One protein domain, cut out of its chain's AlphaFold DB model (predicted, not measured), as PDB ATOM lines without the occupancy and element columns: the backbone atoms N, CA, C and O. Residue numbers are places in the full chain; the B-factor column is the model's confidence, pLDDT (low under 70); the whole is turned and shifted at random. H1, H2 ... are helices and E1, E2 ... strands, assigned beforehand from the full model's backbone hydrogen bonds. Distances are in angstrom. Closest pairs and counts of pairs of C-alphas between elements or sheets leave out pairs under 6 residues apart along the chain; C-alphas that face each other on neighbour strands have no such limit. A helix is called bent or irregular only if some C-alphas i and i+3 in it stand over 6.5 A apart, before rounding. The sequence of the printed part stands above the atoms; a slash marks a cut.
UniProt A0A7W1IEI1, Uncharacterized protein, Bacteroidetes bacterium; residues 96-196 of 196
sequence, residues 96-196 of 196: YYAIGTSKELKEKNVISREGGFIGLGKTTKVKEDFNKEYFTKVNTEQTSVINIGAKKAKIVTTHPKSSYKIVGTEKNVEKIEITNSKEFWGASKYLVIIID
ATOM      1  N   TYR A  96     152.857 -53.938  41.146       95.44
ATOM      2  CA  TYR A  96     152.577 -54.426  42.484       95.44
ATOM      3  C   TYR A  96     151.841 -55.754  42.412       95.44
ATOM      4  O   TYR A  96     150.906 -55.898  41.622       95.44
ATOM      5  N   TYR A  97     152.198 -56.712  43.264       95.56
ATOM      6  CA  TYR A  97     151.426 -57.946  43.388       95.56
ATOM      7  C   TYR A  97     151.135 -58.329  44.841       95.56
ATOM      8  O   TYR A  97     151.898 -58.001  45.746       95.56
ATOM      9  N   ALA A  98     150.019 -59.025  45.052       95.44
ATOM     10  CA  ALA A  98     149.618 -59.596  46.330       95.44
ATOM     11  C   ALA A  98     149.174 -61.050  46.136       95.44
ATOM     12  O   ALA A  98     148.419 -61.363  45.209       95.44
ATOM     13  N   ILE A  99     149.628 -61.930  47.027       94.88
ATOM     14  CA  ILE A  99     149.288 -63.357  47.038       94.88
ATOM     15  C   ILE A  99     148.787 -63.705  48.429       94.88
ATOM     16  O   ILE A  99     149.415 -63.343  49.418       94.88
ATOM     17  N   GLY A 100     147.667 -64.412  48.506       93.81
ATOM     18  CA  GLY A 100     147.162 -64.909  49.779       93.81
ATOM     19  C   GLY A 100     145.881 -65.703  49.619       93.81
ATOM     20  O   GLY A 100     145.292 -65.786  48.538       93.81
ATOM     21  N   THR A 101     145.418 -66.294  50.709       94.31
ATOM     22  CA  THR A 101     144.111 -66.944  50.729       94.31
ATOM     23  C   THR A 101     142.995 -65.906  50.602       94.31
ATOM     24  O   THR A 101     143.141 -64.727  50.936       94.31
ATOM     25  N   SER A 102     141.805 -66.337  50.169       91.94
ATOM     26  CA  SER A 102     140.649 -65.429  50.088       91.94
ATOM     27  C   SER A 102     140.261 -64.824  51.447       91.94
ATOM     28  O   SER A 102     139.574 -63.801  51.472       91.94
ATOM     29  N   LYS A 103     140.639 -65.459  52.561       90.69
ATOM     30  CA  LYS A 103     140.403 -64.946  53.913       90.69
ATOM     31  C   LYS A 103     141.404 -63.839  54.245       90.69
ATOM     32  O   LYS A 103     140.974 -62.729  54.539       90.69
ATOM     33  N   GLU A 104     142.698 -64.106  54.082       91.19
ATOM     34  CA  GLU A 104     143.768 -63.139  54.362       91.19
ATOM     35  C   GLU A 104     143.626 -61.873  53.522       91.19
ATOM     36  O   GLU A 104     143.647 -60.770  54.060       91.19
ATOM     37  N   LEU A 105     143.387 -62.009  52.216       91.19
ATOM     38  CA  LEU A 105     143.244 -60.854  51.327       91.19
ATOM     39  C   LEU A 105     142.024 -59.983  51.679       91.19
ATOM     40  O   LEU A 105     142.023 -58.792  51.382       91.19
ATOM     41  N   LYS A 106     140.983 -60.531  52.320       89.69
ATOM     42  CA  LYS A 106     139.864 -59.722  52.839       89.69
ATOM     43  C   LYS A 106     140.221 -59.042  54.148       89.69
ATOM     44  O   LYS A 106     139.949 -57.859  54.302       89.69
ATOM     45  N   GLU A 107     140.825 -59.781  55.077       90.81
ATOM     46  CA  GLU A 107     141.262 -59.254  56.379       90.81
ATOM     47  C   GLU A 107     142.286 -58.128  56.211       90.81
ATOM     48  O   GLU A 107     142.271 -57.150  56.951       90.81
ATOM     49  N   LYS A 108     143.136 -58.229  55.185       90.19
ATOM     50  CA  LYS A 108     144.123 -57.214  54.805       90.19
ATOM     51  C   LYS A 108     143.566 -56.128  53.887       90.19
ATOM     52  O   LYS A 108     144.335 -55.320  53.383       90.19
ATOM     53  N   ASN A 109     142.248 -56.080  53.693       88.56
ATOM     54  CA  ASN A 109     141.563 -55.054  52.910       88.56
ATOM     55  C   ASN A 109     142.042 -54.965  51.444       88.56
ATOM     56  O   ASN A 109     142.075 -53.885  50.868       88.56
ATOM     57  N   VAL A 110     142.438 -56.086  50.835       87.62
ATOM     58  CA  VAL A 110     142.892 -56.156  49.433       87.62
ATOM     59  C   VAL A 110     141.732 -56.465  48.489       87.62
ATOM     60  O   VAL A 110     141.634 -55.898  47.402       87.62
ATOM     61  N   ILE A 111     140.826 -57.354  48.906       87.25
ATOM     62  CA  ILE A 111     139.671 -57.780  48.104       87.25
ATOM     63  C   ILE A 111     138.355 -57.632  48.869       87.25
ATOM     64  O   ILE A 111     138.297 -57.804  50.087       87.25
ATOM     65  N   SER A 112     137.272 -57.411  48.133       83.44
ATOM     66  CA  SER A 112     135.888 -57.478  48.606       83.44
ATOM     67  C   SER A 112     135.107 -58.538  47.820       83.44
ATOM     68  O   SER A 112     135.512 -59.007  46.752       83.44
ATOM     69  N   ARG A 113     133.971 -58.974  48.378       78.50
ATOM     70  CA  ARG A 113     132.958 -59.734  47.631       78.50
ATOM     71  C   ARG A 113     131.793 -58.801  47.347       78.50
ATOM     72  O   ARG A 113     131.056 -58.470  48.272       78.50
ATOM     73  N   GLU A 114     131.623 -58.433  46.087       66.94
ATOM     74  CA  GLU A 114     130.618 -57.469  45.641       66.94
ATOM     75  C   GLU A 114     129.681 -58.087  44.594       66.94
ATOM     76  O   GLU A 114     130.064 -58.989  43.835       66.94
ATOM     77  N   GLY A 115     128.441 -57.591  44.565       52.09
ATOM     78  CA  GLY A 115     127.374 -58.067  43.680       52.09
ATOM     79  C   GLY A 115     126.638 -59.312  44.192       52.09
ATOM     80  O   GLY A 115     127.171 -60.082  44.986       52.09
ATOM     81  N   GLY A 116     125.393 -59.500  43.743       47.81
ATOM     82  CA  GLY A 116     124.545 -60.646  44.093       47.81
ATOM     83  C   GLY A 116     123.648 -60.435  45.322       47.81
ATOM     84  O   GLY A 116     124.119 -60.069  46.400       47.81
ATOM     85  N   PHE A 117     122.346 -60.699  45.174       41.38
ATOM     86  CA  PHE A 117     121.410 -60.812  46.300       41.38
ATOM     87  C   PHE A 117     121.747 -62.067  47.121       41.38
ATOM     88  O   PHE A 117     122.090 -63.099  46.552       41.38
ATOM     89  N   ILE A 118     121.685 -61.951  48.455       54.66
ATOM     90  CA  ILE A 118     121.787 -63.026  49.468       54.66
ATOM     91  C   ILE A 118     122.488 -64.310  48.959       54.66
ATOM     92  O   ILE A 118     121.872 -65.343  48.730       54.66
ATOM     93  N   GLY A 119     123.810 -64.239  48.763       52.75
ATOM     94  CA  GLY A 119     124.675 -65.413  48.569       52.75
ATOM     95  C   GLY A 119     124.885 -65.912  47.133       52.75
ATOM     96  O   GLY A 119     125.856 -66.632  46.910       52.75
ATOM     97  N   LEU A 120     124.083 -65.490  46.152       44.34
ATOM     98  CA  LEU A 120     124.202 -65.931  44.753       44.34
ATOM     99  C   LEU A 120     124.812 -64.829  43.877       44.34
ATOM    100  O   LEU A 120     124.312 -63.710  43.836       44.34
ATOM    101  N   GLY A 121     125.903 -65.139  43.168       51.62
ATOM    102  CA  GLY A 121     126.520 -64.222  42.196       51.62
ATOM    103  C   GLY A 121     127.577 -63.251  42.747       51.62
ATOM    104  O   GLY A 121     127.983 -62.343  42.027       51.62
ATOM    105  N   LYS A 122     128.059 -63.438  43.987       60.94
ATOM    106  CA  LYS A 122     129.169 -62.640  44.543       60.94
ATOM    107  C   LYS A 122     130.453 -62.862  43.747       60.94
ATOM    108  O   LYS A 122     131.005 -63.964  43.745       60.94
ATOM    109  N   THR A 123     130.961 -61.800  43.127       66.25
ATOM    110  CA  THR A 123     132.267 -61.800  42.455       66.25
ATOM    111  C   THR A 123     133.322 -61.199  43.375       66.25
ATOM    112  O   THR A 123     133.050 -60.267  44.133       66.25
ATOM    113  N   THR A 124     134.525 -61.770  43.364       73.94
ATOM    114  CA  THR A 124     135.655 -61.187  44.089       73.94
ATOM    115  C   THR A 124     136.243 -60.067  43.247       73.94
ATOM    116  O   THR A 124     136.603 -60.312  42.095       73.94
ATOM    117  N   LYS A 125     136.374 -58.879  43.830       76.56
ATOM    118  CA  LYS A 125     137.020 -57.724  43.208       76.56
ATOM    119  C   LYS A 125     138.111 -57.184  44.122       76.56
ATOM    120  O   LYS A 125     138.065 -57.389  45.335       76.56
ATOM    121  N   VAL A 126     139.103 -56.528  43.529       79.88
ATOM    122  CA  VAL A 126     140.030 -55.677  44.285       79.88
ATOM    123  C   VAL A 126     139.232 -54.471  44.766       79.88
ATOM    124  O   VAL A 126     138.425 -53.946  44.000       79.88
ATOM    125  N   LYS A 127     139.402 -54.078  46.030       79.50
ATOM    126  CA  LYS A 127     138.702 -52.900  46.566       79.50
ATOM    127  C   LYS A 127     139.201 -51.631  45.875       79.50
ATOM    128  O   LYS A 127     140.299 -51.642  45.341       79.50
ATOM    129  N   GLU A 128     138.444 -50.541  45.903       74.62
ATOM    130  CA  GLU A 128     138.930 -49.239  45.406       74.62
ATOM    131  C   GLU A 128     139.920 -48.586  46.389       74.62
ATOM    132  O   GLU A 128     140.900 -47.966  45.983       74.62
ATOM    133  N   ASP A 129     139.709 -48.804  47.689       79.88
ATOM    134  CA  ASP A 129     140.486 -48.286  48.822       79.88
ATOM    135  C   ASP A 129     141.481 -49.319  49.384       79.88
ATOM    136  O   ASP A 129     141.752 -49.367  50.586       79.88
ATOM    137  N   PHE A 130     141.973 -50.218  48.530       84.38
ATOM    138  CA  PHE A 130     142.735 -51.375  48.984       84.38
ATOM    139  C   PHE A 130     144.042 -51.000  49.699       84.38
ATOM    140  O   PHE A 130     144.717 -50.028  49.348       84.38
ATOM    141  N   ASN A 131     144.444 -51.818  50.679       84.38
ATOM    142  CA  ASN A 131     145.695 -51.594  51.401       84.38
ATOM    143  C   ASN A 131     146.913 -51.859  50.497       84.38
ATOM    144  O   ASN A 131     147.301 -53.009  50.274       84.38
ATOM    145  N   LYS A 132     147.541 -50.785  50.016       84.88
ATOM    146  CA  LYS A 132     148.742 -50.838  49.171       84.88
ATOM    147  C   LYS A 132     149.963 -51.419  49.892       84.88
ATOM    148  O   LYS A 132     150.829 -51.966  49.221       84.88
ATOM    149  N   GLU A 133     150.023 -51.363  51.222       88.81
ATOM    150  CA  GLU A 133     151.149 -51.895  52.009       88.81
ATOM    151  C   GLU A 133     151.236 -53.422  51.965       88.81
ATOM    152  O   GLU A 133     152.302 -53.991  52.178       88.81
ATOM    153  N   TYR A 134     150.126 -54.105  51.665       90.88
ATOM    154  CA  TYR A 134     150.125 -55.560  51.513       90.88
ATOM    155  C   TYR A 134     150.691 -56.018  50.157       90.88
ATOM    156  O   TYR A 134     150.869 -57.214  49.926       90.88
ATOM    157  N   PHE A 135     150.971 -55.089  49.241       94.19
ATOM    158  CA  PHE A 135     151.514 -55.418  47.933       94.19
ATOM    159  C   PHE A 135     153.037 -55.376  47.928       94.19
ATOM    160  O   PHE A 135     153.671 -54.452  48.428       94.19
ATOM    161  N   THR A 136     153.634 -56.349  47.252       94.81
ATOM    162  CA  THR A 136     155.056 -56.337  46.922       94.81
ATOM    163  C   THR A 136     155.286 -55.470  45.683       94.81
ATOM    164  O   THR A 136     154.759 -55.781  44.612       94.81
ATOM    165  N   LYS A 137     156.070 -54.387  45.823       95.44
ATOM    166  CA  LYS A 137     156.562 -53.571  44.696       95.44
ATOM    167  C   LYS A 137     157.530 -54.410  43.860       95.44
ATOM    168  O   LYS A 137     158.439 -55.029  44.407       95.44
ATOM    169  N   VAL A 138     157.356 -54.401  42.544       96.19
ATOM    170  CA  VAL A 138     158.226 -55.087  41.583       96.19
ATOM    171  C   VAL A 138     158.625 -54.162  40.447       96.19
ATOM    172  O   VAL A 138     157.851 -53.297  40.033       96.19
ATOM    173  N   ASN A 139     159.826 -54.392  39.916       96.44
ATOM    174  CA  ASN A 139     160.228 -53.853  38.626       96.44
ATOM    175  C   ASN A 139     159.786 -54.832  37.526       96.44
ATOM    176  O   ASN A 139     160.214 -55.989  37.509       96.44
ATOM    177  N   THR A 140     158.934 -54.375  36.613       95.44
ATOM    178  CA  THR A 140     158.318 -55.187  35.559       95.44
ATOM    179  C   THR A 140     159.301 -55.651  34.488       95.44
ATOM    180  O   THR A 140     159.017 -56.629  33.801       95.44
ATOM    181  N   GLU A 141     160.444 -54.987  34.321       93.00
ATOM    182  CA  GLU A 141     161.494 -55.428  33.389       93.00
ATOM    183  C   GLU A 141     162.342 -56.558  33.972       93.00
ATOM    184  O   GLU A 141     162.817 -57.421  33.241       93.00
ATOM    185  N   GLN A 142     162.504 -56.576  35.295       93.50
ATOM    186  CA  GLN A 142     163.321 -57.571  35.995       93.50
ATOM    187  C   GLN A 142     162.493 -58.765  36.485       93.50
ATOM    188  O   GLN A 142     163.016 -59.863  36.655       93.50
ATOM    189  N   THR A 143     161.193 -58.564  36.710       93.56
ATOM    190  CA  THR A 143     160.297 -59.579  37.273       93.56
ATOM    191  C   THR A 143     159.491 -60.248  36.169       93.56
ATOM    192  O   THR A 143     158.413 -59.786  35.794       93.56
ATOM    193  N   SER A 144     160.003 -61.369  35.665       95.12
ATOM    194  CA  SER A 144     159.300 -62.241  34.715       95.12
ATOM    195  C   SER A 144     158.645 -63.451  35.381       95.12
ATOM    196  O   SER A 144     157.881 -64.167  34.740       95.12
ATOM    197  N   VAL A 145     158.917 -63.703  36.662       95.94
ATOM    198  CA  VAL A 145     158.411 -64.872  37.385       95.94
ATOM    199  C   VAL A 145     157.888 -64.463  38.753       95.94
ATOM    200  O   VAL A 145     158.547 -63.730  39.486       95.94
ATOM    201  N   ILE A 146     156.719 -64.990  39.109       95.88
ATOM    202  CA  ILE A 146     156.124 -64.865  40.437       95.88
ATOM    203  C   ILE A 146     155.931 -66.270  40.994       95.88
ATOM    204  O   ILE A 146     155.125 -67.048  40.479       95.88
ATOM    205  N   ASN A 147     156.692 -66.604  42.033       95.00
ATOM    206  CA  ASN A 147     156.607 -67.905  42.691       95.00
ATOM    207  C   ASN A 147     155.341 -67.977  43.550       95.00
ATOM    208  O   ASN A 147     155.008 -67.019  44.246       95.00
ATOM    209  N   ILE A 148     154.644 -69.111  43.489       93.44
ATOM    210  CA  ILE A 148     153.387 -69.335  44.209       93.44
ATOM    211  C   ILE A 148     153.536 -70.491  45.193       93.44
ATOM    212  O   ILE A 148     153.414 -70.278  46.393       93.44
ATOM    213  N   GLY A 149     153.784 -71.705  44.693       90.50
ATOM    214  CA  GLY A 149     153.876 -72.909  45.522       90.50
ATOM    215  C   GLY A 149     152.591 -73.226  46.299       90.50
ATOM    216  O   GLY A 149     152.636 -73.380  47.516       90.50
ATOM    217  N   ALA A 150     151.447 -73.317  45.616       92.44
ATOM    218  CA  ALA A 150     150.147 -73.618  46.234       92.44
ATOM    219  C   ALA A 150     149.367 -74.667  45.434       92.44
ATOM    220  O   ALA A 150     149.628 -74.862  44.250       92.44
ATOM    221  N   LYS A 151     148.362 -75.326  46.032       91.06
ATOM    222  CA  LYS A 151     147.593 -76.362  45.315       91.06
ATOM    223  C   LYS A 151     146.823 -75.763  44.149       91.06
ATOM    224  O   LYS A 151     146.734 -76.378  43.087       91.06
ATOM    225  N   LYS A 152     146.265 -74.567  44.344       90.50
ATOM    226  CA  LYS A 152     145.574 -73.800  43.304       90.50
ATOM    227  C   LYS A 152     145.968 -72.333  43.372       90.50
ATOM    228  O   LYS A 152     146.198 -71.788  44.445       90.50
ATOM    229  N   ALA A 153     145.971 -71.685  42.211       92.88
ATOM    230  CA  ALA A 153     146.148 -70.247  42.089       92.88
ATOM    231  C   ALA A 153     145.099 -69.673  41.139       92.88
ATOM    232  O   ALA A 153     144.864 -70.206  40.052       92.88
ATOM    233  N   LYS A 154     144.479 -68.566  41.537       91.62
ATOM    234  CA  LYS A 154     143.513 -67.832  40.725       91.62
ATOM    235  C   LYS A 154     143.878 -66.358  40.696       91.62
ATOM    236  O   LYS A 154     143.830 -65.687  41.722       91.62
ATOM    237  N   ILE A 155     144.161 -65.850  39.503       92.19
ATOM    238  CA  ILE A 155     144.315 -64.413  39.282       92.19
ATOM    239  C   ILE A 155     142.930 -63.753  39.348       92.19
ATOM    240  O   ILE A 155     141.977 -64.220  38.719       92.19
ATOM    241  N   VAL A 156     142.815 -62.700  40.153       91.38
ATOM    242  CA  VAL A 156     141.583 -61.923  40.362       91.38
ATOM    243  C   VAL A 156     141.551 -60.689  39.465       91.38
ATOM    244  O   VAL A 156     140.490 -60.301  38.985       91.38
ATOM    245  N   THR A 157     142.710 -60.071  39.250       90.38
ATOM    246  CA  THR A 157     142.884 -58.889  38.403       90.38
ATOM    247  C   THR A 157     142.908 -59.262  36.923       90.38
ATOM    248  O   THR A 157     143.165 -60.406  36.546       90.38
ATOM    249  N   THR A 158     142.611 -58.300  36.053       90.62
ATOM    250  CA  THR A 158     142.547 -58.562  34.611       90.62
ATOM    251  C   THR A 158     143.938 -58.474  34.001       90.62
ATOM    252  O   THR A 158     144.551 -57.412  34.018       90.62
ATOM    253  N   HIS A 159     144.404 -59.585  33.431       94.00
ATOM    254  CA  HIS A 159     145.642 -59.662  32.658       94.00
ATOM    255  C   HIS A 159     145.410 -60.538  31.413       94.00
ATOM    256  O   HIS A 159     144.729 -61.566  31.525       94.00
ATOM    257  N   PRO A 160     145.925 -60.165  30.226       95.56
ATOM    258  CA  PRO A 160     145.752 -60.957  29.011       95.56
ATOM    259  C   PRO A 160     146.307 -62.377  29.172       95.56
ATOM    260  O   PRO A 160     147.454 -62.566  29.555       95.56
ATOM    261  N   LYS A 161     145.525 -63.409  28.834       94.19
ATOM    262  CA  LYS A 161     145.995 -64.808  28.929       94.19
ATOM    263  C   LYS A 161     147.187 -65.114  28.013       94.19
ATOM    264  O   LYS A 161     147.897 -66.079  28.257       94.19
ATOM    265  N   SER A 162     147.394 -64.320  26.961       95.94
ATOM    266  CA  SER A 162     148.551 -64.418  26.062       95.94
ATOM    267  C   SER A 162     149.854 -63.931  26.698       95.94
ATOM    268  O   SER A 162     150.931 -64.321  26.248       95.94
ATOM    269  N   SER A 163     149.774 -63.087  27.731       96.56
ATOM    270  CA  SER A 163     150.929 -62.395  28.300       96.56
ATOM    271  C   SER A 163     151.541 -63.106  29.511       96.56
ATOM    272  O   SER A 163     152.514 -62.607  30.080       96.56
ATOM    273  N   TYR A 164     150.995 -64.260  29.917       96.50
ATOM    274  CA  TYR A 164     151.538 -65.088  30.992       96.50
ATOM    275  C   TYR A 164     151.171 -66.572  30.849       96.50
ATOM    276  O   TYR A 164     150.240 -66.950  30.140       96.50
ATOM    277  N   LYS A 165     151.885 -67.424  31.584       95.81
ATOM    278  CA  LYS A 165     151.621 -68.856  31.738       95.81
ATOM    279  C   LYS A 165     151.615 -69.218  33.216       95.81
ATOM    280  O   LYS A 165     152.417 -68.709  33.993       95.81
ATOM    281  N   ILE A 166     150.718 -70.116  33.604       94.00
ATOM    282  CA  ILE A 166     150.734 -70.732  34.933       94.00
ATOM    283  C   ILE A 166     151.493 -72.050  34.792       94.00
ATOM    284  O   ILE A 166     151.087 -72.904  34.007       94.00
ATOM    285  N   VAL A 167     152.603 -72.189  35.512       95.06
ATOM    286  CA  VAL A 167     153.485 -73.358  35.451       95.06
ATOM    287  C   VAL A 167     153.296 -74.195  36.710       95.06
ATOM    288  O   VAL A 167     153.291 -73.672  37.827       95.06
ATOM    289  N   GLY A 168     153.123 -75.498  36.517       90.25
ATOM    290  CA  GLY A 168     152.905 -76.476  37.573       90.25
ATOM    291  C   GLY A 168     152.060 -77.648  37.082       90.25
ATOM    292  O   GLY A 168     151.871 -77.849  35.883       90.25
ATOM    293  N   THR A 169     151.528 -78.409  38.029       87.25
ATOM    294  CA  THR A 169     150.605 -79.528  37.799       87.25
ATOM    295  C   THR A 169     149.191 -79.157  38.247       87.25
ATOM    296  O   THR A 169     148.994 -78.187  38.974       87.25
ATOM    297  N   GLU A 170     148.190 -79.969  37.898       79.50
ATOM    298  CA  GLU A 170     146.799 -79.757  38.346       79.50
ATOM    299  C   GLU A 170     146.630 -79.704  39.873       79.50
ATOM    300  O   GLU A 170     145.645 -79.158  40.373       79.50
ATOM    301  N   LYS A 171     147.571 -80.292  40.621       84.56
ATOM    302  CA  LYS A 171     147.534 -80.377  42.087       84.56
ATOM    303  C   LYS A 171     148.513 -79.426  42.777       84.56
ATOM    304  O   LYS A 171     148.500 -79.367  44.005       84.56
ATOM    305  N   ASN A 172     149.371 -78.744  42.020       92.00
ATOM    306  CA  ASN A 172     150.385 -77.838  42.546       92.00
ATOM    307  C   ASN A 172     150.785 -76.800  41.490       92.00
ATOM    308  O   ASN A 172     151.444 -77.141  40.508       92.00
ATOM    309  N   VAL A 173     150.422 -75.543  41.716       93.56
ATOM    310  CA  VAL A 173     150.876 -74.388  40.943       93.56
ATOM    311  C   VAL A 173     152.199 -73.896  41.520       93.56
ATOM    312  O   VAL A 173     152.257 -73.394  42.642       93.56
ATOM    313  N   GLU A 174     153.263 -73.998  40.729       94.50
ATOM    314  CA  GLU A 174     154.609 -73.612  41.148       94.50
ATOM    315  C   GLU A 174     154.821 -72.107  40.997       94.50
ATOM    316  O   GLU A 174     155.239 -71.440  41.945       94.50
ATOM    317  N   LYS A 175     154.504 -71.555  39.819       95.62
ATOM    318  CA  LYS A 175     154.781 -70.153  39.481       95.62
ATOM    319  C   LYS A 175     153.870 -69.611  38.381       95.62
ATOM    320  O   LYS A 175     153.286 -70.364  37.601       95.62
ATOM    321  N   ILE A 176     153.810 -68.289  38.284       96.06
ATOM    322  CA  ILE A 176     153.347 -67.570  37.094       96.06
ATOM    323  C   ILE A 176     154.572 -67.048  36.356       96.06
ATOM    324  O   ILE A 176     155.402 -66.355  36.936       96.06
ATOM    325  N   GLU A 177     154.667 -67.376  35.075       97.25
ATOM    326  CA  GLU A 177     155.690 -66.877  34.164       97.25
ATOM    327  C   GLU A 177     155.069 -65.823  33.245       97.25
ATOM    328  O   GLU A 177     154.144 -66.108  32.486       97.25
ATOM    329  N   ILE A 178     155.556 -64.593  33.333       97.38
ATOM    330  CA  ILE A 178     155.128 -63.451  32.532       97.38
ATOM    331  C   ILE A 178     155.924 -63.482  31.226       97.38
ATOM    332  O   ILE A 178     157.124 -63.221  31.206       97.38
ATOM    333  N   THR A 179     155.245 -63.799  30.126       96.75
ATOM    334  CA  THR A 179     155.851 -63.940  28.794       96.75
ATOM    335  C   THR A 179     155.884 -62.622  28.024       96.75
ATOM    336  O   THR A 179     156.742 -62.438  27.166       96.75
ATOM    337  N   ASN A 180     154.973 -61.693  28.333       96.38
ATOM    338  CA  ASN A 180     154.977 -60.331  27.802       96.38
ATOM    339  C   ASN A 180     154.649 -59.334  28.918       96.38
ATOM    340  O   ASN A 180     153.488 -59.095  29.245       96.38
ATOM    341  N   SER A 181     155.691 -58.740  29.495       95.50
ATOM    342  CA  SER A 181     155.570 -57.818  30.626       95.50
ATOM    343  C   SER A 181     154.728 -56.575  30.302       95.50
ATOM    344  O   SER A 181     153.873 -56.183  31.097       95.50
ATOM    345  N   LYS A 182     154.889 -55.998  29.103       94.50
ATOM    346  CA  LYS A 182     154.155 -54.789  28.688       94.50
ATOM    347  C   LYS A 182     152.657 -55.048  28.565       94.50
ATOM    348  O   LYS A 182     151.868 -54.269  29.087       94.50
ATOM    349  N   GLU A 183     152.262 -56.141  27.917       95.00
ATOM    350  CA  GLU A 183     150.845 -56.516  27.817       95.00
ATOM    351  C   GLU A 183     150.263 -56.906  29.177       95.00
ATOM    352  O   GLU A 183     149.151 -56.502  29.517       95.00
ATOM    353  N   PHE A 184     151.027 -57.655  29.976       96.00
ATOM    354  CA  PHE A 184     150.580 -58.129  31.279       96.00
ATOM    355  C   PHE A 184     150.308 -56.968  32.241       96.00
ATOM    356  O   PHE A 184     149.210 -56.870  32.789       96.00
ATOM    357  N   TRP A 185     151.274 -56.065  32.415       95.56
ATOM    358  CA  TRP A 185     151.168 -54.926  33.332       95.56
ATOM    359  C   TRP A 185     150.479 -53.700  32.718       95.56
ATOM    360  O   TRP A 185     150.176 -52.748  33.436       95.56
ATOM    361  N   GLY A 186     150.230 -53.706  31.406       92.31
ATOM    362  CA  GLY A 186     149.481 -52.660  30.709       92.31
ATOM    363  C   GLY A 186     147.979 -52.713  30.995       92.31
ATOM    364  O   GLY A 186     147.342 -51.668  31.074       92.31
ATOM    365  N   ALA A 187     147.420 -53.910  31.208       88.94
ATOM    366  CA  ALA A 187     146.014 -54.073  31.586       88.94
ATOM    367  C   ALA A 187     145.740 -53.677  33.050       88.94
ATOM    368  O   ALA A 187     144.683 -53.133  33.362       88.94
ATOM    369  N   SER A 188     146.691 -53.947  33.949       91.25
ATOM    370  CA  SER A 188     146.649 -53.537  35.354       91.25
ATOM    371  C   SER A 188     148.057 -53.534  35.947       91.25
ATOM    372  O   SER A 188     148.787 -54.513  35.803       91.25
ATOM    373  N   LYS A 189     148.414 -52.475  36.687       93.31
ATOM    374  CA  LYS A 189     149.661 -52.400  37.482       93.31
ATOM    375  C   LYS A 189     149.588 -53.149  38.812       93.31
ATOM    376  O   LYS A 189     150.596 -53.268  39.501       93.31
ATOM    377  N   TYR A 190     148.410 -53.660  39.156       93.25
ATOM    378  CA  TYR A 190     148.174 -54.458  40.348       93.25
ATOM    379  C   TYR A 190     147.773 -55.872  39.951       93.25
ATOM    380  O   TYR A 190     146.823 -56.064  39.188       93.25
ATOM    381  N   LEU A 191     148.483 -56.851  40.498       94.88
ATOM    382  CA  LEU A 191     148.204 -58.268  40.344       94.88
ATOM    383  C   LEU A 191     147.741 -58.849  41.680       94.88
ATOM    384  O   LEU A 191     148.467 -58.796  42.667       94.88
ATOM    385  N   VAL A 192     146.550 -59.440  41.723       94.88
ATOM    386  CA  VAL A 192     146.058 -60.125  42.929       94.88
ATOM    387  C   VAL A 192     145.818 -61.590  42.624       94.88
ATOM    388  O   VAL A 192     145.069 -61.928  41.704       94.88
ATOM    389  N   ILE A 193     146.442 -62.459  43.414       94.75
ATOM    390  CA  ILE A 193     146.388 -63.909  43.256       94.75
ATOM    391  C   ILE A 193     145.806 -64.514  44.530       94.75
ATOM    392  O   ILE A 193     146.350 -64.356  45.620       94.75
ATOM    393  N   ILE A 194     144.701 -65.237  44.378       94.31
ATOM    394  CA  ILE A 194     144.136 -66.057  45.446       94.31
ATOM    395  C   ILE A 194     144.734 -67.454  45.358       94.31
ATOM    396  O   ILE A 194     144.671 -68.073  44.293       94.31
ATOM    397  N   ILE A 195     145.251 -67.948  46.477       94.25
ATOM    398  CA  ILE A 195     145.735 -69.324  46.628       94.25
ATOM    399  C   ILE A 195     144.836 -70.150  47.554       94.25
ATOM    400  O   ILE A 195     144.119 -69.594  48.394       94.25
ATOM    401  N   ASP A 196     144.872 -71.468  47.352       87.50
ATOM    402  CA  ASP A 196     144.170 -72.514  48.115       87.50
ATOM    403  C   ASP A 196     145.073 -73.756  48.256       87.50
ATOM    404  O   ASP A 196     145.877 -74.006  47.318       87.50
TER     405      ASP A 196
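This is residues 96 to 196 of the 196 residues of an uncharacterized protein of Bacteroidetes bacterium (UniProt A0A7W1IEI1). This is a small sandwich of two sheets with nearly aligned strands: a twisted four-stranded sheet, E4 E1 E9 E6, faces a three-stranded one, E5 E8 E7. The short helix H1 covers E1 on the face turned away from the smaller sheet, H2 sits at one end of the sandwich where E8 ends and E7 begins, and the hairpin E2 and E3 reaches away from the body, its loop of residues 115 to 122 making one end of the longest axis. The printed part has 101 residues, with two named helices and nine named strands in the order E1 H1 E2 E3 E4 E5 E6 E7 E8 H2 E9. The larger sheet is mixed, the other two are antiparallel, and the class is mostly strand. The whole is compact, with a radius of gyration of the C-alphas of 13.7 A, and spans 41 by 31 by 23 A.

E1 is residues 96 to 101, 17.2 A long, beginning at C-alpha 96 at (152.577, -54.426, 42.484). H1 is residues 104 to 107, E2 residues 111 to 114 and E3 residues 123 to 126. E4 is residues 136 to 139, 10.1 A long. E5 is residues 145 to 150, 14.9 A long, and E6 is residues 153 to 155. E7, residues 164 to 169, is 16.0 A long. E8, residues 172 to 178, is the longest strand at 18.2 A and begins at C-alpha 172 at (150.385, -77.838, 42.546). H2, residues 181 to 187, is 10.3 A long and neither bent nor irregular, but only just: C-alphas 184 and 187 are 6.1 A apart. E9, residues 190 to 195, is 16.3 A long and ends at C-alpha 195 at (145.735, -69.324, 46.628).

In the larger sheet, E4 and E6 are the edge strands, and the sheet is only just strongly twisted, its C-alphas lying up to 4.3 A off the best plane. E1 and E9 are parallel at 18 degrees, with N 191 and O 96 2.8 A apart. E4 and E1 are antiparallel, with N 136 and O 97 at 2.8 A. E9 and E6 are antiparallel, with N 154 and O 194 at 2.8 A. The sandwich is these four strands face to face with E5 E8 E7, 11.1 A centre to centre where they face each other, the planes 21 degrees apart. E5 and E8 are antiparallel, with N 146 and O 176 at 2.9 A. E7 and E8 form a hairpin, with N 165 and O 177 at 2.8 A. Between the sheets, the closest C-alphas of E5 and E9 are those of Ala 150 and Ile 195, at 6.2 A. H1 is on the larger sheet, over E1, at a height over the sheet of 7.5 A. H2 only grazes the smaller sheet with residues 181 to 185. E2 and E3 form a hairpin, with N 112 and O 125 at 2.9 A; the closest C-alphas of E3 and E9 are those of Val 126 and Val 192, at 7.6 A. In H2, 2 of 3 O i to N i+4 pairs are within hydrogen-bond range; H1 is too short for such a pair.

The two C-alphas farthest apart are those of Ile 118 and Gln 142, at 44.0 A. The printed part has no cut, and residue 196 is the chain's last. No link is long; E2 to E3, E3 to E4 and E6 to E7 are short, the others tight. The mean pLDDT of the printed part is 87.8, and residues 114 to 123 are under 70.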